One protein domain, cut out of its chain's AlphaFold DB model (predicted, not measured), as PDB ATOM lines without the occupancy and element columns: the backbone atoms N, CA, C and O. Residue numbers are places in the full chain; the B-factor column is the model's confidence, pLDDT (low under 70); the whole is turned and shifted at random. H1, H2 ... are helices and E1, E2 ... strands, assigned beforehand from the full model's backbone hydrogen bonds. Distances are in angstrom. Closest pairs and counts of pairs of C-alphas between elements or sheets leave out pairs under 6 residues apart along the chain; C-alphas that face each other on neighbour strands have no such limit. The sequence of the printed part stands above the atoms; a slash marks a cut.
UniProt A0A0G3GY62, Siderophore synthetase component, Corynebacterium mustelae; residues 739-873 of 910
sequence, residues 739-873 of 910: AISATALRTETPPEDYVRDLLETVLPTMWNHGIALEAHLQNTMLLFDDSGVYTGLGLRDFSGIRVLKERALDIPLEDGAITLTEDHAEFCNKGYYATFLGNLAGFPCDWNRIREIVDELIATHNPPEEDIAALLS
ATOM      1  N   ALA A 739      27.278   1.175  76.024       93.88
ATOM      2  CA  ALA A 739      27.490  -0.183  76.510       93.88
ATOM      3  C   ALA A 739      27.044  -0.314  77.974       93.88
ATOM      4  O   ALA A 739      27.535   0.403  78.847       93.88
ATOM      5  N   ILE A 740      26.151  -1.265  78.260       94.06
ATOM      6  CA  ILE A 740      25.627  -1.527  79.610       94.06
ATOM      7  C   ILE A 740      25.983  -2.950  80.030       94.06
ATOM      8  O   ILE A 740      25.749  -3.901  79.295       94.06
ATOM      9  N   SER A 741      26.538  -3.116  81.230       92.88
ATOM     10  CA  SER A 741      26.783  -4.435  81.830       92.88
ATOM     11  C   SER A 741      25.489  -5.245  81.910       92.88
ATOM     12  O   SER A 741      24.488  -4.749  82.429       92.88
ATOM     13  N   ALA A 742      25.511  -6.514  81.494       93.25
ATOM     14  CA  ALA A 742      24.331  -7.380  81.575       93.25
ATOM     15  C   ALA A 742      23.809  -7.513  83.021       93.25
ATOM     16  O   ALA A 742      22.614  -7.683  83.256       93.25
ATOM     17  N   THR A 743      24.686  -7.337  84.018       90.81
ATOM     18  CA  THR A 743      24.300  -7.316  85.440       90.81
ATOM     19  C   THR A 743      23.280  -6.222  85.769       90.81
ATOM     20  O   THR A 743      22.445  -6.422  86.651       90.81
ATOM     21  N   ALA A 744      23.335  -5.080  85.080       90.19
ATOM     22  CA  ALA A 744      22.452  -3.945  85.327       90.19
ATOM     23  C   ALA A 744      21.062  -4.091  84.681       90.19
ATOM     24  O   ALA A 744      20.158  -3.351  85.052       90.19
ATOM     25  N   LEU A 745      20.870  -5.061  83.776       89.06
ATOM     26  CA  LEU A 745      19.644  -5.229  82.976       89.06
ATOM     27  C   LEU A 745      18.804  -6.457  83.362       89.06
ATOM     28  O   LEU A 745      17.852  -6.808  82.677       89.06
ATOM     29  N   ARG A 746      19.133  -7.122  84.475       83.50
ATOM     30  CA  ARG A 746      18.547  -8.413  84.886       83.50
ATOM     31  C   ARG A 746      17.023  -8.447  85.068       83.50
ATOM     32  O   ARG A 746      16.465  -9.533  85.196       83.50
ATOM     33  N   THR A 747      16.364  -7.298  85.201       72.38
ATOM     34  CA  THR A 747      14.904  -7.227  85.374       72.38
ATOM     35  C   THR A 747      14.143  -7.343  84.061       72.38
ATOM     36  O   THR A 747      12.950  -7.621  84.091       72.38
ATOM     37  N   GLU A 748      14.830  -7.168  82.934       78.88
ATOM     38  CA  GLU A 748      14.241  -7.191  81.602       78.88
ATOM     39  C   GLU A 748      14.448  -8.551  80.937       78.88
ATOM     40  O   GLU A 748      15.463  -9.218  81.155       78.88
ATOM     41  N   THR A 749      13.508  -8.958  80.085       85.81
ATOM     42  CA  THR A 749      13.746 -10.076  79.167       85.81
ATOM     43  C   THR A 749      14.846  -9.673  78.183       85.81
ATOM     44  O   THR A 749      14.727  -8.625  77.545       85.81
ATOM     45  N   PRO A 750      15.924 -10.463  78.044       88.44
ATOM     46  CA  PRO A 750      17.015 -10.114  77.158       88.44
ATOM     47  C   PRO A 750      16.534 -10.185  75.702       88.44
ATOM     48  O   PRO A 750      15.728 -11.062  75.376       88.44
ATOM     49  N   PRO A 751      17.038  -9.312  74.811       91.38
ATOM     50  CA  PRO A 751      16.814  -9.462  73.378       91.38
ATOM     51  C   PRO A 751      17.229 -10.862  72.910       91.38
ATOM     52  O   PRO A 751      18.272 -11.368  73.331       91.38
ATOM     53  N   GLU A 752      16.450 -11.486  72.024       92.75
ATOM     54  CA  GLU A 752      16.806 -12.800  71.464       92.75
ATOM     55  C   GLU A 752      18.170 -12.747  70.758       92.75
ATOM     56  O   GLU A 752      18.986 -13.652  70.927       92.75
ATOM     57  N   ASP A 753      18.461 -11.639  70.072       93.38
ATOM     58  CA  ASP A 753      19.748 -11.399  69.414       93.38
ATOM     59  C   ASP A 753      20.921 -11.383  70.406       93.38
ATOM     60  O   ASP A 753      21.987 -11.897  70.088       93.38
ATOM     61  N   TYR A 754      20.727 -10.904  71.643       94.50
ATOM     62  CA  TYR A 754      21.758 -10.996  72.685       94.50
ATOM     63  C   TYR A 754      22.028 -12.445  73.094       94.50
ATOM     64  O   TYR A 754      23.182 -12.845  73.257       94.50
ATOM     65  N   VAL A 755      20.967 -13.240  73.266       95.44
ATOM     66  CA  VAL A 755      21.096 -14.666  73.596       95.44
ATOM     67  C   VAL A 755      21.844 -15.387  72.477       95.44
ATOM     68  O   VAL A 755      22.766 -16.156  72.753       95.44
ATOM     69  N   ARG A 756      21.484 -15.102  71.222       95.19
ATOM     70  CA  ARG A 756      22.137 -15.657  70.040       95.19
ATOM     71  C   ARG A 756      23.604 -15.237  69.954       95.19
ATOM     72  O   ARG A 756      24.451 -16.123  69.936       95.19
ATOM     73  N   ASP A 757      23.913 -13.941  70.010       95.44
ATOM     74  CA  ASP A 757      25.289 -13.425  69.974       95.44
ATOM     75  C   ASP A 757      26.149 -14.042  71.084       95.44
ATOM     76  O   ASP A 757      27.293 -14.436  70.848       95.44
ATOM     77  N   LEU A 758      25.613 -14.173  72.303       96.38
ATOM     78  CA  LEU A 758      26.322 -14.796  73.421       96.38
ATOM     79  C   LEU A 758      26.670 -16.261  73.127       96.38
ATOM     80  O   LEU A 758      27.816 -16.673  73.333       96.38
ATOM     81  N   LEU A 759      25.707 -17.051  72.646       96.62
ATOM     82  CA  LEU A 759      25.903 -18.476  72.367       96.62
ATOM     83  C   LEU A 759      26.788 -18.709  71.134       96.62
ATOM     84  O   LEU A 759      27.704 -19.529  71.206       96.62
ATOM     85  N   GLU A 760      26.579 -17.944  70.058       95.81
ATOM     86  CA  GLU A 760      27.398 -17.935  68.832       95.81
ATOM     87  C   GLU A 760      28.835 -17.476  69.093       95.81
ATOM     88  O   GLU A 760      29.761 -17.847  68.373       95.81
ATOM     89  N   THR A 761      29.056 -16.717  70.164       95.75
ATOM     90  CA  THR A 761      30.402 -16.338  70.587       95.75
ATOM     91  C   THR A 761      31.043 -17.410  71.448       95.75
ATOM     92  O   THR A 761      32.155 -17.847  71.156       95.75
ATOM     93  N   VAL A 762      30.388 -17.834  72.531       95.88
ATOM     94  CA  VAL A 762      31.038 -18.684  73.534       95.88
ATOM     95  C   VAL A 762      31.218 -20.113  73.034       95.88
ATOM     96  O   VAL A 762      32.324 -20.645  73.139       95.88
ATOM     97  N   LEU A 763      30.173 -20.735  72.484       96.19
ATOM     98  CA  LEU A 763      30.214 -22.161  72.155       96.19
ATOM     99  C   LEU A 763      31.202 -22.465  71.017       96.19
ATOM    100  O   LEU A 763      32.102 -23.278  71.234       96.19
ATOM    101  N   PRO A 764      31.170 -21.776  69.859       94.50
ATOM    102  CA  PRO A 764      32.143 -22.022  68.792       94.50
ATOM    103  C   PRO A 764      33.578 -21.677  69.201       94.50
ATOM    104  O   PRO A 764      34.516 -22.341  68.762       94.50
ATOM    105  N   THR A 765      33.770 -20.677  70.067       94.06
ATOM    106  CA  THR A 765      35.095 -20.336  70.612       94.06
ATOM    107  C   THR A 765      35.649 -21.463  71.489       94.06
ATOM    108  O   THR A 765      36.838 -21.783  71.415       94.06
ATOM    109  N   MET A 766      34.790 -22.137  72.254       94.62
ATOM    110  CA  MET A 766      35.174 -23.333  73.003       94.62
ATOM    111  C   MET A 766      35.471 -24.514  72.076       94.62
ATOM    112  O   MET A 766      36.545 -25.107  72.163       94.62
ATOM    113  N   TRP A 767      34.544 -24.836  71.176       93.88
ATOM    114  CA  TRP A 767      34.617 -26.035  70.343       93.88
ATOM    115  C   TRP A 767      35.767 -25.984  69.334       93.88
ATOM    116  O   TRP A 767      36.533 -26.940  69.223       93.88
ATOM    117  N   ASN A 768      35.933 -24.853  68.641       90.88
ATOM    118  CA  ASN A 768      36.869 -24.733  67.518       90.88
ATOM    119  C   ASN A 768      38.248 -24.209  67.929       90.88
ATOM    120  O   ASN A 768      39.228 -24.448  67.225       90.88
ATOM    121  N   HIS A 769      38.326 -23.468  69.037       90.06
ATOM    122  CA  HIS A 769      39.558 -22.796  69.460       90.06
ATOM    123  C   HIS A 769      40.031 -23.206  70.854       90.06
ATOM    124  O   HIS A 769      41.089 -22.756  71.287       90.06
ATOM    125  N   GLY A 770      39.280 -24.053  71.569       92.69
ATOM    126  CA  GLY A 770      39.669 -24.513  72.897       92.69
ATOM    127  C   GLY A 770      39.706 -23.398  73.937       92.69
ATOM    128  O   GLY A 770      40.469 -23.505  74.894       92.69
ATOM    129  N   ILE A 771      38.928 -22.321  73.763       93.56
ATOM    130  CA  ILE A 771      38.908 -21.163  74.671       93.56
ATOM    131  C   ILE A 771      37.542 -21.067  75.359       93.56
ATOM    132  O   ILE A 771      36.533 -20.750  74.739       93.56
ATOM    133  N   ALA A 772      37.519 -21.277  76.671       94.44
ATOM    134  CA  ALA A 772      36.366 -21.058  77.529       94.44
ATOM    135  C   ALA A 772      36.402 -19.629  78.075       94.44
ATOM    136  O   ALA A 772      37.197 -19.284  78.960       94.44
ATOM    137  N   LEU A 773      35.525 -18.795  77.521       93.25
ATOM    138  CA  LEU A 773      35.308 -17.425  77.965       93.25
ATOM    139  C   LEU A 773      34.559 -17.415  79.307       93.25
ATOM    140  O   LEU A 773      33.599 -18.158  79.500       93.25
ATOM    141  N   GLU A 774      34.950 -16.532  80.227       91.75
ATOM    142  CA  GLU A 774      34.218 -16.304  81.483       91.75
ATOM    143  C   GLU A 774      33.081 -15.288  81.260       91.75
ATOM    144  O   GLU A 774      33.065 -14.193  81.824       91.75
ATOM    145  N   ALA A 775      32.141 -15.640  80.380       92.44
ATOM    146  CA  ALA A 775      31.073 -14.767  79.888       92.44
ATOM    147  C   ALA A 775      29.882 -14.640  80.862       92.44
ATOM    148  O   ALA A 775      28.727 -14.747  80.464       92.44
ATOM    149  N   HIS A 776      30.145 -14.404  82.149       92.00
ATOM    150  CA  HIS A 776      29.099 -14.120  83.140       92.00
ATOM    151  C   HIS A 776      28.601 -12.665  83.042       92.00
ATOM    152  O   HIS A 776      29.296 -11.810  82.488       92.00
ATOM    153  N   LEU A 777      27.476 -12.335  83.685       92.12
ATOM    154  CA  LEU A 777      26.804 -11.024  83.568       92.12
ATOM    155  C   LEU A 777      27.688  -9.780  83.761       92.12
ATOM    156  O   LEU A 777      27.378  -8.710  83.249       92.12
ATOM    157  N   GLN A 778      28.742  -9.855  84.576       90.50
ATOM    158  CA  GLN A 778      29.634  -8.713  84.815       90.50
ATOM    159  C   GLN A 778      30.662  -8.499  83.683       90.50
ATOM    160  O   GLN A 778      31.157  -7.381  83.506       90.50
ATOM    161  N   ASN A 779      30.981  -9.551  82.928       93.94
ATOM    162  CA  ASN A 779      31.986  -9.562  81.860       93.94
ATOM    163  C   ASN A 779      31.360  -9.431  80.467       93.94
ATOM    164  O   ASN A 779      32.085  -9.206  79.499       93.94
ATOM    165  N   THR A 780      30.032  -9.530  80.372       94.94
ATOM    166  CA  THR A 780      29.272  -9.245  79.156       94.94
ATOM    167  C   THR A 780      28.581  -7.889  79.255       94.94
ATOM    168  O   THR A 780      28.121  -7.466  80.322       94.94
ATOM    169  N   MET A 781      28.518  -7.189  78.131       95.06
ATOM    170  CA  MET A 781      27.837  -5.910  77.984       95.06
ATOM    171  C   MET A 781      26.874  -5.990  76.802       95.06
ATOM    172  O   MET A 781      27.196  -6.608  75.793       95.06
ATOM    173  N   LEU A 782      25.707  -5.372  76.923       95.06
ATOM    174  CA  LEU A 782      24.795  -5.155  75.809       95.06
ATOM    175  C   LEU A 782      25.131  -3.797  75.196       95.06
ATOM    176  O   LEU A 782      25.253  -2.805  75.924       95.06
ATOM    177  N   LEU A 783      25.325  -3.778  73.880       95.31
ATOM    178  CA  LEU A 783      25.637  -2.579  73.114       95.31
ATOM    179  C   LEU A 783      24.365  -2.040  72.474       95.31
ATOM    180  O   LEU A 783      23.591  -2.804  71.897       95.31
ATOM    181  N   PHE A 784      24.163  -0.732  72.553       94.06
ATOM    182  CA  PHE A 784      22.984  -0.055  72.026       94.06
ATOM    183  C   PHE A 784      23.382   1.086  71.093       94.06
ATOM    184  O   PHE A 784      24.425   1.713  71.293       94.06
ATOM    185  N   ASP A 785      22.550   1.358  70.091       92.75
ATOM    186  CA  ASP A 785      22.627   2.595  69.311       92.75
ATOM    187  C   ASP A 785      21.978   3.784  70.048       92.75
ATOM    188  O   ASP A 785      21.454   3.645  71.157       92.75
ATOM    189  N   ASP A 786      21.999   4.964  69.422       88.69
ATOM    190  CA  ASP A 786      21.420   6.196  69.977       88.69
ATOM    191  C   ASP A 786      19.895   6.113  70.190       88.69
ATOM    192  O   ASP A 786      19.326   6.921  70.924       88.69
ATOM    193  N   SER A 787      19.215   5.146  69.559       90.62
ATOM    194  CA  SER A 787      17.776   4.907  69.721       90.62
ATOM    195  C   SER A 787      17.448   3.909  70.837       90.62
ATOM    196  O   SER A 787      16.275   3.693  71.146       90.62
ATOM    197  N   GLY A 788      18.471   3.321  71.469       89.31
ATOM    198  CA  GLY A 788      18.316   2.312  72.512       89.31
ATOM    199  C   GLY A 788      18.044   0.908  71.972       89.31
ATOM    200  O   GLY A 788      17.593   0.044  72.727       89.31
ATOM    201  N   VAL A 789      18.308   0.654  70.688       92.12
ATOM    202  CA  VAL A 789      18.169  -0.673  70.076       92.12
ATOM    203  C   VAL A 789      19.462  -1.459  70.260       92.12
ATOM    204  O   VAL A 789      20.555  -0.917  70.108       92.12
ATOM    205  N   TYR A 790      19.340  -2.741  70.614       93.62
ATOM    206  CA  TYR A 790      20.479  -3.650  70.743       93.62
ATOM    207  C   TYR A 790      21.217  -3.791  69.403       93.62
ATOM    208  O   TYR A 790      20.596  -4.033  68.372       93.62
ATOM    209  N   THR A 791      22.544  -3.657  69.426       93.69
ATOM    210  CA  THR A 791      23.406  -3.710  68.230       93.69
ATOM    211  C   THR A 791      24.507  -4.761  68.303       93.69
ATOM    212  O   THR A 791      25.114  -5.062  67.277       93.69
ATOM    213  N   GLY A 792      24.778  -5.322  69.484       94.25
ATOM    214  CA  GLY A 792      25.786  -6.367  69.625       94.25
ATOM    215  C   GLY A 792      26.242  -6.627  71.056       94.25
ATOM    216  O   GLY A 792      25.814  -5.983  72.022       94.25
ATOM    217  N   LEU A 793      27.153  -7.589  71.176       96.00
ATOM    218  CA  LEU A 793      27.701  -8.074  72.439       96.00
ATOM    219  C   LEU A 793      29.062  -7.433  72.726       96.00
ATOM    220  O   LEU A 793      29.988  -7.518  71.926       96.00
ATOM    221  N   GLY A 794      29.225  -6.858  73.913       96.19
ATOM    222  CA  GLY A 794      30.513  -6.424  74.446       96.19
ATOM    223  C   GLY A 794      31.135  -7.477  75.369       96.19
ATOM    224  O   GLY A 794      30.458  -7.983  76.266       96.19
ATOM    225  N   LEU A 795      32.427  -7.775  75.213       96.19
ATOM    226  CA  LEU A 795      33.181  -8.675  76.098       96.19
ATOM    227  C   LEU A 795      34.363  -7.972  76.766       96.19
ATOM    228  O   LEU A 795      35.133  -7.264  76.117       96.19
ATOM    229  N   ARG A 796      34.545  -8.219  78.067       94.44
ATOM    230  CA  ARG A 796      35.650  -7.675  78.874       94.44
ATOM    231  C   ARG A 796      36.150  -8.677  79.917       94.44
ATOM    232  O   ARG A 796      35.436  -9.597  80.287       94.44
ATOM    233  N   ASP A 797      37.338  -8.409  80.459       90.81
ATOM    234  CA  ASP A 797      37.995  -9.182  81.526       90.81
ATOM    235  C   ASP A 797      38.390 -10.614  81.142       90.81
ATOM    236  O   ASP A 797      37.758 -11.599  81.515       90.81
ATOM    237  N   PHE A 798      39.526 -10.736  80.456       90.69
ATOM    238  CA  PHE A 798      40.058 -12.031  80.017       90.69
ATOM    239  C   PHE A 798      41.016 -12.675  81.030       90.69
ATOM    240  O   PHE A 798      41.725 -13.626  80.706       90.69
ATOM    241  N   SER A 799      41.057 -12.175  82.270       85.25
ATOM    242  CA  SER A 799      41.961 -12.708  83.301       85.25
ATOM    243  C   SER A 799      41.537 -14.070  83.848       85.25
ATOM    244  O   SER A 799      42.373 -14.807  84.371       85.25
ATOM    245  N   GLY A 800      40.254 -14.412  83.720       86.62
ATOM    246  CA  GLY A 800      39.691 -15.647  84.248       86.62
ATOM    247  C   GLY A 800      39.434 -16.742  83.220       86.62
ATOM    248  O   GLY A 800      38.871 -17.758  83.605       86.62
ATOM    249  N   ILE A 801      39.829 -16.593  81.951       90.62
ATOM    250  CA  ILE A 801      39.552 -17.612  80.925       90.62
ATOM    251  C   ILE A 801      40.190 -18.975  81.250       90.62
ATOM    252  O   ILE A 801      41.128 -19.079  82.055       90.62
ATOM    253  N   ARG A 802      39.703 -20.025  80.583       91.94
ATOM    254  CA  ARG A 802      40.369 -21.333  80.531       91.94
ATOM    255  C   ARG A 802      40.623 -21.741  79.093       91.94
ATOM    256  O   ARG A 802      39.770 -21.551  78.237       91.94
ATOM    257  N   VAL A 803      41.800 -22.286  78.838       91.88
ATOM    258  CA  VAL A 803      42.242 -22.720  77.521       91.88
ATOM    259  C   VAL A 803      42.639 -24.185  77.612       91.88
ATOM    260  O   VAL A 803      43.527 -24.531  78.391       91.88
ATOM    261  N   LEU A 804      41.974 -25.036  76.833       92.50
ATOM    262  CA  LEU A 804      42.245 -26.468  76.805       92.50
ATOM    263  C   LEU A 804      43.515 -26.727  75.992       92.50
ATOM    264  O   LEU A 804      43.538 -26.499  74.782       92.50
ATOM    265  N   LYS A 805      44.572 -27.205  76.655       87.75
ATOM    266  CA  LYS A 805      45.931 -27.300  76.096       87.75
ATOM    267  C   LYS A 805      45.994 -28.059  74.769       87.75
ATOM    268  O   LYS A 805      46.692 -27.635  73.855       87.75
ATOM    269  N   GLU A 806      45.232 -29.142  74.643       87.44
ATOM    270  CA  GLU A 806      45.197 -29.985  73.440       87.44
ATOM    271  C   GLU A 806      44.638 -29.263  72.204       87.44
ATOM    272  O   GLU A 806      44.945 -29.638  71.074       87.44
ATOM    273  N   ARG A 807      43.847 -28.203  72.415       86.94
ATOM    274  CA  ARG A 807      43.204 -27.401  71.364       86.94
ATOM    275  C   ARG A 807      43.786 -25.980  71.254       86.94
ATOM    276  O   ARG A 807      43.350 -25.200  70.412       86.94
ATOM    277  N   ALA A 808      44.785 -25.646  72.075       74.69
ATOM    278  CA  ALA A 808      45.344 -24.305  72.259       74.69
ATOM    279  C   ALA A 808      46.336 -23.875  71.158       74.69
ATOM    280  O   ALA A 808      47.463 -23.469  71.448       74.69
ATOM    281  N   LEU A 809      45.954 -23.968  69.884       65.44
ATOM    282  CA  LEU A 809      46.840 -23.590  68.780       65.44
ATOM    283  C   LEU A 809      46.993 -22.055  68.703       65.44
ATOM    284  O   LEU A 809      46.008 -21.326  68.606       65.44
ATOM    285  N   ASP A 810      48.238 -21.570  68.745       75.69
ATOM    286  CA  ASP A 810      48.656 -20.170  68.525       75.69
ATOM    287  C   ASP A 810      48.203 -19.112  69.559       75.69
ATOM    288  O   ASP A 810      48.356 -17.905  69.332       75.69
ATOM    289  N   ILE A 811      47.693 -19.524  70.723       82.50
ATOM    290  CA  ILE A 811      47.342 -18.596  71.810       82.50
ATOM    291  C   ILE A 811      48.630 -18.179  72.549       82.50
ATOM    292  O   ILE A 811      49.411 -19.047  72.936       82.50
ATOM    293  N   PRO A 812      48.875 -16.874  72.800       83.75
ATOM    294  CA  PRO A 812      50.116 -16.380  73.407       83.75
ATOM    295  C   PRO A 812      50.153 -16.591  74.933       83.75
ATOM    296  O   PRO A 812      50.248 -15.630  75.702       83.75
ATOM    297  N   LEU A 813      50.050 -17.846  75.368       81.50
ATOM    298  CA  LEU A 813      50.147 -18.277  76.760       81.50
ATOM    299  C   LEU A 813      51.493 -18.956  77.023       81.50
ATOM    300  O   LEU A 813      52.029 -19.652  76.167       81.50
ATOM    301  N   GLU A 814      52.039 -18.729  78.213       77.62
ATOM    302  CA  GLU A 814      53.271 -19.375  78.670       77.62
ATOM    303  C   GLU A 814      52.957 -20.760  79.256       77.62
ATOM    304  O   GLU A 814      51.891 -20.961  79.846       77.62
ATOM    305  N   ASP A 815      53.883 -21.711  79.118       72.56
ATOM    306  CA  ASP A 815      53.740 -23.041  79.718       72.56
ATOM    307  C   ASP A 815      53.569 -22.930  81.241       72.56
ATOM    308  O   ASP A 815      54.359 -22.285  81.931       72.56
ATOM    309  N   GLY A 816      52.521 -23.570  81.772       73.25
ATOM    310  CA  GLY A 816      52.166 -23.499  83.193       73.25
ATOM    311  C   GLY A 816      51.328 -22.277  83.596       73.25
ATOM    312  O   GLY A 816      51.068 -22.097  84.785       73.25
ATOM    313  N   ALA A 817      50.874 -21.450  82.644       77.56
ATOM    314  CA  ALA A 817      49.926 -20.377  82.930       77.56
ATOM    315  C   ALA A 817      48.637 -20.921  83.577       77.56
ATOM    316  O   ALA A 817      48.060 -21.890  83.098       77.56
ATOM    317  N   ILE A 818      48.123 -20.235  84.604       77.44
ATOM    318  CA  ILE A 818      46.889 -20.611  85.337       77.44
ATOM    319  C   ILE A 818      45.651 -20.679  84.419       77.44
ATOM    320  O   ILE A 818      44.639 -21.294  84.748       77.44
ATOM    321  N   THR A 819      45.703 -20.009  83.270       84.94
ATOM    322  CA  THR A 819      44.646 -20.035  82.256       84.94
ATOM    323  C   THR A 819      44.692 -21.281  81.370       84.94
ATOM    324  O   THR A 819      43.698 -21.547  80.705       84.94
ATOM    325  N   LEU A 820      45.797 -22.031  81.327       88.12
ATOM    326  CA  LEU A 820      45.892 -23.307  80.610       88.12
ATOM    327  C   LEU A 820      45.396 -24.446  81.505       88.12
ATOM    328  O   LEU A 820      45.758 -24.515  82.677       88.12
ATOM    329  N   THR A 821      44.604 -25.355  80.944       90.00
ATOM    330  CA  THR A 821      44.158 -26.574  81.628       90.00
ATOM    331  C   THR A 821      44.259 -27.786  80.703       90.00
ATOM    332  O   THR A 821      44.113 -27.675  79.484       90.00
ATOM    333  N   GLU A 822      44.552 -28.940  81.292       90.88
ATOM    334  CA  GLU A 822      44.463 -30.260  80.652       90.88
ATOM    335  C   GLU A 822      43.177 -30.990  81.088       90.88
ATOM    336  O   GLU A 822      42.858 -32.052  80.566       90.88
ATOM    337  N   ASP A 823      42.420 -30.414  82.031       91.94
ATOM    338  CA  ASP A 823      41.159 -30.958  82.523       91.94
ATOM    339  C   ASP A 823      39.994 -30.447  81.659       91.94
ATOM    340  O   ASP A 823      39.563 -29.291  81.744       91.94
ATOM    341  N   HIS A 824      39.468 -31.342  80.818       92.44
ATOM    342  CA  HIS A 824      38.301 -31.081  79.975       92.44
ATOM    343  C   HIS A 824      37.062 -30.684  80.792       92.44
ATOM    344  O   HIS A 824      36.331 -29.773  80.401       92.44
ATOM    345  N   ALA A 825      36.857 -31.281  81.970       89.62
ATOM    346  CA  ALA A 825      35.732 -30.938  82.826       89.62
ATOM    347  C   ALA A 825      35.892 -29.526  83.405       89.62
ATOM    348  O   ALA A 825      34.924 -28.766  83.417       89.62
ATOM    349  N   GLU A 826      37.094 -29.132  83.844       89.31
ATOM    350  CA  GLU A 826      37.367 -27.749  84.271       89.31
ATOM    351  C   GLU A 826      37.086 -26.753  83.133       89.31
ATOM    352  O   GLU A 826      36.423 -25.732  83.346       89.31
ATOM    353  N   PHE A 827      37.540 -27.072  81.920       92.38
ATOM    354  CA  PHE A 827      37.316 -26.277  80.714       92.38
ATOM    355  C   PHE A 827      35.822 -26.091  80.399       92.38
ATOM    356  O   PHE A 827      35.351 -24.952  80.293       92.38
ATOM    357  N   CYS A 828      35.058 -27.186  80.315       91.31
ATOM    358  CA  CYS A 828      33.617 -27.146  80.070       91.31
ATOM    359  C   CYS A 828      32.874 -26.415  81.189       91.31
ATOM    360  O   CYS A 828      32.056 -25.537  80.911       91.31
ATOM    361  N   ASN A 829      33.198 -26.706  82.452       88.44
ATOM    362  CA  ASN A 829      32.582 -26.044  83.597       88.44
ATOM    363  C   ASN A 829      32.800 -24.540  83.540       88.44
ATOM    364  O   ASN A 829      31.867 -23.791  83.807       88.44
ATOM    365  N   LYS A 830      33.996 -24.074  83.172       89.06
ATOM    366  CA  LYS A 830      34.287 -22.642  83.118       89.06
ATOM    367  C   LYS A 830      33.395 -21.907  82.121       89.06
ATOM    368  O   LYS A 830      32.815 -20.885  82.483       89.06
ATOM    369  N   GLY A 831      33.284 -22.428  80.901       91.12
ATOM    370  CA  GLY A 831      32.505 -21.794  79.840       91.12
ATOM    371  C   GLY A 831      31.000 -21.973  80.025       91.12
ATOM    372  O   GLY A 831      30.254 -20.995  80.032       91.12
ATOM    373  N   TYR A 832      30.538 -23.206  80.248       92.44
ATOM    374  CA  TYR A 832      29.109 -23.506  80.350       92.44
ATOM    375  C   TYR A 832      28.480 -22.900  81.608       92.44
ATOM    376  O   TYR A 832      27.414 -22.289  81.517       92.44
ATOM    377  N   TYR A 833      29.146 -22.968  82.770       89.88
ATOM    378  CA  TYR A 833      28.645 -22.293  83.972       89.88
ATOM    379  C   TYR A 833      28.509 -20.790  83.740       89.88
ATOM    380  O   TYR A 833      27.453 -20.230  84.027       89.88
ATOM    381  N   ALA A 834      29.561 -20.138  83.227       90.69
ATOM    382  CA  ALA A 834      29.578 -18.687  83.067       90.69
ATOM    383  C   ALA A 834      28.466 -18.205  82.126       90.69
ATOM    384  O   ALA A 834      27.810 -17.218  82.446       90.69
ATOM    385  N   THR A 835      28.213 -18.930  81.036       93.88
ATOM    386  CA  THR A 835      27.192 -18.588  80.037       93.88
ATOM    387  C   THR A 835      25.776 -18.917  80.495       93.88
ATOM    388  O   THR A 835      24.900 -18.059  80.465       93.88
ATOM    389  N   PHE A 836      25.502 -20.140  80.947       93.69
ATOM    390  CA  PHE A 836      24.120 -20.533  81.231       93.69
ATOM    391  C   PHE A 836      23.674 -20.077  82.621       93.69
ATOM    392  O   PHE A 836      22.663 -19.395  82.746       93.69
ATOM    393  N   LEU A 837      24.438 -20.378  83.673       90.38
ATOM    394  CA  LEU A 837      24.041 -20.066  85.055       90.38
ATOM    395  C   LEU A 837      24.533 -18.688  85.524       90.38
ATOM    396  O   LEU A 837      23.846 -17.978  86.265       90.38
ATOM    397  N   GLY A 838      25.730 -18.305  85.085       89.44
ATOM    398  CA  GLY A 838      26.363 -17.025  85.384       89.44
ATOM    399  C   GLY A 838      25.874 -15.867  84.512       89.44
ATOM    400  O   GLY A 838      26.175 -14.721  84.852       89.44
ATOM    401  N   ASN A 839      25.141 -16.146  83.426       93.38
ATOM    402  CA  ASN A 839      24.582 -15.149  82.509       93.38
ATOM    403  C   ASN A 839      23.076 -15.329  82.296       93.38
ATOM    404  O   ASN A 839      22.291 -14.626  82.927       93.38
ATOM    405  N   LEU A 840      22.668 -16.293  81.466       93.69
ATOM    406  CA  LEU A 840      21.284 -16.423  80.994       93.69
ATOM    407  C   LEU A 840      20.280 -16.686  82.126       93.69
ATOM    408  O   LEU A 840      19.212 -16.089  82.136       93.69
ATOM    409  N   ALA A 841      20.639 -17.478  83.140       91.19
ATOM    410  CA  ALA A 841      19.809 -17.696  84.332       91.19
ATOM    411  C   ALA A 841      19.662 -16.444  85.219       91.19
ATOM    412  O   ALA A 841      18.903 -16.436  86.187       91.19
ATOM    413  N   GLY A 842      20.430 -15.390  84.946       89.50
ATOM    414  CA  GLY A 842      20.274 -14.087  85.578       89.50
ATOM    415  C   GLY A 842      19.106 -13.263  85.036       89.50
ATOM    416  O   GLY A 842      18.769 -12.259  85.667       89.50
ATOM    417  N   PHE A 843      18.517 -13.706  83.923       90.62
ATOM    418  CA  PHE A 843      17.421 -13.091  83.188       90.62
ATOM    419  C   PHE A 843      16.171 -13.995  83.170       90.62
ATOM    420  O   PHE A 843      16.284 -15.212  83.353       90.62
ATOM    421  N   PRO A 844      14.973 -13.441  82.908       89.06
ATOM    422  CA  PRO A 844      13.782 -14.231  82.618       89.06
ATOM    423  C   PRO A 844      13.842 -14.780  81.180       89.06
ATOM    424  O   PRO A 844      13.315 -14.179  80.248       89.06
ATOM    425  N   CYS A 845      14.517 -15.916  80.991       87.06
ATOM    426  CA  CYS A 845      14.712 -16.552  79.683       87.06
ATOM    427  C   CYS A 845      13.754 -17.725  79.419       87.06
ATOM    428  O   CYS A 845      13.380 -18.453  80.341       87.06
ATOM    429  N   ASP A 846      13.452 -17.972  78.138       91.31
ATOM    430  CA  ASP A 846      12.849 -19.225  77.671       91.31
ATOM    431  C   ASP A 846      13.944 -20.259  77.364       91.31
ATOM    432  O   ASP A 846      14.653 -20.181  76.357       91.31
ATOM    433  N   TRP A 847      14.082 -21.243  78.251       93.38
ATOM    434  CA  TRP A 847      15.082 -22.300  78.122       93.38
ATOM    435  C   TRP A 847      14.833 -23.247  76.946       93.38
ATOM    436  O   TRP A 847      15.802 -23.793  76.421       93.38
ATOM    437  N   ASN A 848      13.588 -23.397  76.480       93.62
ATOM    438  CA  ASN A 848      13.304 -24.181  75.277       93.62
ATOM    439  C   ASN A 848      13.853 -23.467  74.043       93.62
ATOM    440  O   ASN A 848      14.526 -24.081  73.221       93.62
ATOM    441  N   ARG A 849      13.655 -22.146  73.955       94.56
ATOM    442  CA  ARG A 849      14.220 -21.360  72.855       94.56
ATOM    443  C   ARG A 849      15.749 -21.345  72.889       94.56
ATOM    444  O   ARG A 849      16.390 -21.500  71.854       94.56
ATOM    445  N   ILE A 850      16.352 -21.229  74.075       96.06
ATOM    446  CA  ILE A 850      17.811 -21.358  74.240       96.06
ATOM    447  C   ILE A 850      18.290 -22.733  73.750       96.06
ATOM    448  O   ILE A 850      19.289 -22.815  73.038       96.06
ATOM    449  N   ARG A 851      17.583 -23.809  74.111       96.00
ATOM    450  CA  ARG A 851      17.889 -25.178  73.679       96.00
ATOM    451  C   ARG A 851      17.860 -25.316  72.158       96.00
ATOM    452  O   ARG A 851      18.795 -25.903  71.615       96.00
ATOM    453  N   GLU A 852      16.860 -24.743  71.491       95.88
ATOM    454  CA  GLU A 852      16.770 -24.715  70.025       95.88
ATOM    455  C   GLU A 852      17.986 -24.024  69.394       95.88
ATOM    456  O   GLU A 852      18.607 -24.588  68.496       95.88
ATOM    457  N   ILE A 853      18.389 -22.854  69.906       96.75
ATOM    458  CA  ILE A 853      19.589 -22.150  69.424       96.75
ATOM    459  C   ILE A 853      20.837 -23.022  69.629       96.75
ATOM    460  O   ILE A 853      21.679 -23.129  68.741       96.75
ATOM    461  N   VAL A 854      20.964 -23.699  70.775       97.44
ATOM    462  CA  VAL A 854      22.080 -24.628  71.020       97.44
ATOM    463  C   VAL A 854      22.076 -25.789  70.016       97.44
ATOM    464  O   VAL A 854      23.140 -26.148  69.517       97.44
ATOM    465  N   ASP A 855      20.916 -26.369  69.694       97.25
ATOM    466  CA  ASP A 855      20.794 -27.417  68.668       97.25
ATOM    467  C   ASP A 855      21.197 -26.916  67.272       97.25
ATOM    468  O   ASP A 855      21.957 -27.593  66.573       97.25
ATOM    469  N   GLU A 856      20.758 -25.713  66.887       97.38
ATOM    470  CA  GLU A 856      21.167 -25.048  65.641       97.38
ATOM    471  C   GLU A 856      22.700 -24.904  65.569       97.38
ATOM    472  O   GLU A 856      23.316 -25.210  64.541       97.38
ATOM    473  N   LEU A 857      23.339 -24.496  66.671       96.88
ATOM    474  CA  LEU A 857      24.790 -24.311  66.740       96.88
ATOM    475  C   LEU A 857      25.560 -25.632  66.716       96.88
ATOM    476  O   LEU A 857      26.587 -25.714  66.041       96.88
ATOM    477  N   ILE A 858      25.067 -26.673  67.392       97.50
ATOM    478  CA  ILE A 858      25.655 -28.019  67.323       97.50
ATOM    479  C   ILE A 858      25.611 -28.532  65.879       97.50
ATOM    480  O   ILE A 858      26.628 -28.997  65.366       97.50
ATOM    481  N   ALA A 859      24.465 -28.396  65.204       96.75
ATOM    482  CA  ALA A 859      24.313 -28.805  63.809       96.75
ATOM    483  C   ALA A 859      25.234 -28.017  62.858       96.75
ATOM    484  O   ALA A 859      25.732 -28.572  61.880       96.75
ATOM    485  N   THR A 860      25.477 -26.738  63.155       96.12
ATOM    486  CA  THR A 860      26.289 -25.839  62.321       96.12
ATOM    487  C   THR A 860      27.791 -26.066  62.495       96.12
ATOM    488  O   THR A 860      28.528 -26.095  61.510       96.12
ATOM    489  N   HIS A 861      28.263 -26.218  63.734       94.88
ATOM    490  CA  HIS A 861      29.695 -26.291  64.041       94.88
ATOM    491  C   HIS A 861      30.235 -27.715  64.171       94.88
ATOM    492  O   HIS A 861      31.451 -27.888  64.136       94.88
ATOM    493  N   ASN A 862      29.361 -28.720  64.295       94.88
ATOM    494  CA  ASN A 862      29.727 -30.129  64.457       94.88
ATOM    495  C   ASN A 862      30.821 -30.346  65.534       94.88
ATOM    496  O   ASN A 862      31.919 -30.819  65.212       94.88
ATOM    497  N   PRO A 863      30.560 -29.946  66.795       95.38
ATOM    498  CA  PRO A 863      31.556 -29.991  67.859       95.38
ATOM    499  C   PRO A 863      31.908 -31.428  68.282       95.38
ATOM    500  O   PRO A 863      31.153 -32.360  67.993       95.38
ATOM    501  N   PRO A 864      33.037 -31.630  68.989       94.12
ATOM    502  CA  PRO A 864      33.414 -32.936  69.528       94.12
ATOM    503  C   PRO A 864      32.298 -33.568  70.373       94.12
ATOM    504  O   PRO A 864      31.669 -32.888  71.184       94.12
ATOM    505  N   GLU A 865      32.084 -34.883  70.234       94.38
ATOM    506  CA  GLU A 865      31.018 -35.604  70.955       94.38
ATOM    507  C   GLU A 865      31.121 -35.440  72.481       94.38
ATOM    508  O   GLU A 865      30.104 -35.312  73.161       94.38
ATOM    509  N   GLU A 866      32.342 -35.374  73.017       93.69
ATOM    510  CA  GLU A 866      32.607 -35.131  74.439       93.69
ATOM    511  C   GLU A 866      32.119 -33.752  74.923       93.69
ATOM    512  O   GLU A 866      31.601 -33.639  76.036       93.69
ATOM    513  N   ASP A 867      32.203 -32.713  74.084       94.12
ATOM    514  CA  ASP A 867      31.738 -31.363  74.423       94.12
ATOM    515  C   ASP A 867      30.207 -31.296  74.430       94.12
ATOM    516  O   ASP A 867      29.627 -30.623  75.289       94.12
ATOM    517  N   ILE A 868      29.563 -31.998  73.486       94.69
ATOM    518  CA  ILE A 868      28.102 -32.139  73.407       94.69
ATOM    519  C   ILE A 868      27.599 -32.902  74.631       94.69
ATOM    520  O   ILE A 868      26.670 -32.450  75.300       94.69
ATOM    521  N   ALA A 869      28.228 -34.037  74.949       93.88
ATOM    522  CA  ALA A 869      27.872 -34.851  76.105       93.88
ATOM    523  C   ALA A 869      28.002 -34.062  77.417       93.88
ATOM    524  O   ALA A 869      27.127 -34.153  78.275       93.88
ATOM    525  N   ALA A 870      29.047 -33.240  77.556       93.25
ATOM    526  CA  ALA A 870      29.211 -32.358  78.708       93.25
ATOM    527  C   ALA A 870      28.139 -31.251  78.766       93.25
ATOM    528  O   ALA A 870      27.593 -30.985  79.838       93.25
ATOM    529  N   LEU A 871      27.808 -30.620  77.631       94.62
ATOM    530  CA  LEU A 871      26.809 -29.544  77.553       94.62
ATOM    531  C   LEU A 871      25.386 -30.039  77.849       94.62
ATOM    532  O   LEU A 871      24.595 -29.328  78.469       94.62
ATOM    533  N   LEU A 872      25.071 -31.256  77.401       93.88
ATOM    534  CA  LEU A 872      23.742 -31.871  77.472       93.88
ATOM    535  C   LEU A 872      23.625 -32.946  78.556       93.88
ATOM    536  O   LEU A 872      22.677 -33.730  78.561       93.88
ATOM    537  N   SER A 873      24.573 -32.972  79.491       93.81
ATOM    538  CA  SER A 873      24.482 -33.792  80.696       93.81
ATOM    539  C   SER A 873      23.184 -33.473  81.462       93.81
ATOM    540  O   SER A 873      22.814 -32.297  81.542       93.81
TER     541      SER A 873
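AT A GLANCE: This is residues 739 to 873 of the 910 residues of the protein "Siderophore synthetase component" of Corynebacterium mustelae (UniProt A0A0G3GY62). A small antiparallel sheet, E1 E2 E3, covers the first part of H2, and H2 lies side by side with H3 in a helical layer through the middle. H4 and H5 make a further helical layer beyond H2 and H3, while E4 and the long stretch 805 to 823 lie at the end away from the sheet. The printed part has 135 residues with five named helices and four named strands, in the order E1 H1 H2 E2 E3 E4 H3 H4 H5; the class is mixed, helices and strands. The whole is compact, with a radius of gyration of the C-alphas of 15.0 A, and its outline is elongated, 46 by 29 by 21 A.

IN THESE COORDINATES: The sheet holds E1, residues 739 to 741, from C-alpha 739 at (27.490, -0.183, 76.510), E2, residues 780 to 784, 13.2 A long, and E3, residues 790 to 795, 14.7 A long. H1 is residues 742 to 745. H2, residues 752 to 769, is 24.9 A long from C-alpha 752 at (16.806, -12.800, 71.464). E4 is residues 802 to 804. H3, residues 824 to 837, is 18.7 A long. H4, residues 847 to 861, is 20.7 A long. H5, residues 865 to 871, is 9.9 A long and ends at C-alpha 871 at (26.809, -29.544, 77.553).

HOW THE PARTS SIT: Inner strand E2 is antiparallel to E1, with N 740 and O 782 at 2.9 A, within hydrogen-bond range. The hairpin E2 and E3 is antiparallel, with N 781 and O 794 at 2.8 A. H2 is on one face of the sheet, giving two layers, a helix layer over a strand layer, at a height of 10.1 A; the closest C-alphas of H2 and E3 are those of Asp 757 and Leu 793, 6.4 A apart. H1 stands at the sheet's level. H2 and H3 touch, C-alphas 762 and 831 being closest at 7.2 A, at a shallow tilt of 6 degrees, opposite ways. H2 and H4 touch at Pro 764 and His 861, their closest C-alphas, 6.8 A apart, at a steep tilt of 40 degrees. H3 and H5 touch at Cys 828 and Ala 870, their closest C-alphas, 7.0 A apart, at a steep tilt of 41 degrees. H4 and H5 are close but not clearly touching. E4 pairs with no named strand. Every O i to N i+4 pair is within hydrogen-bond range in H3, H4 and H5; H2 has 13 of 14, and H1 is too short for one.

THE WHOLE: The two C-alphas farthest apart, those of Ser 787 and Asp 815, are 46.6 A apart. The printed part has no cut. The link from E4 to H3, 19 residues, is long. Mean pLDDT of the printed part is 91.1, and residue 809 is under 70.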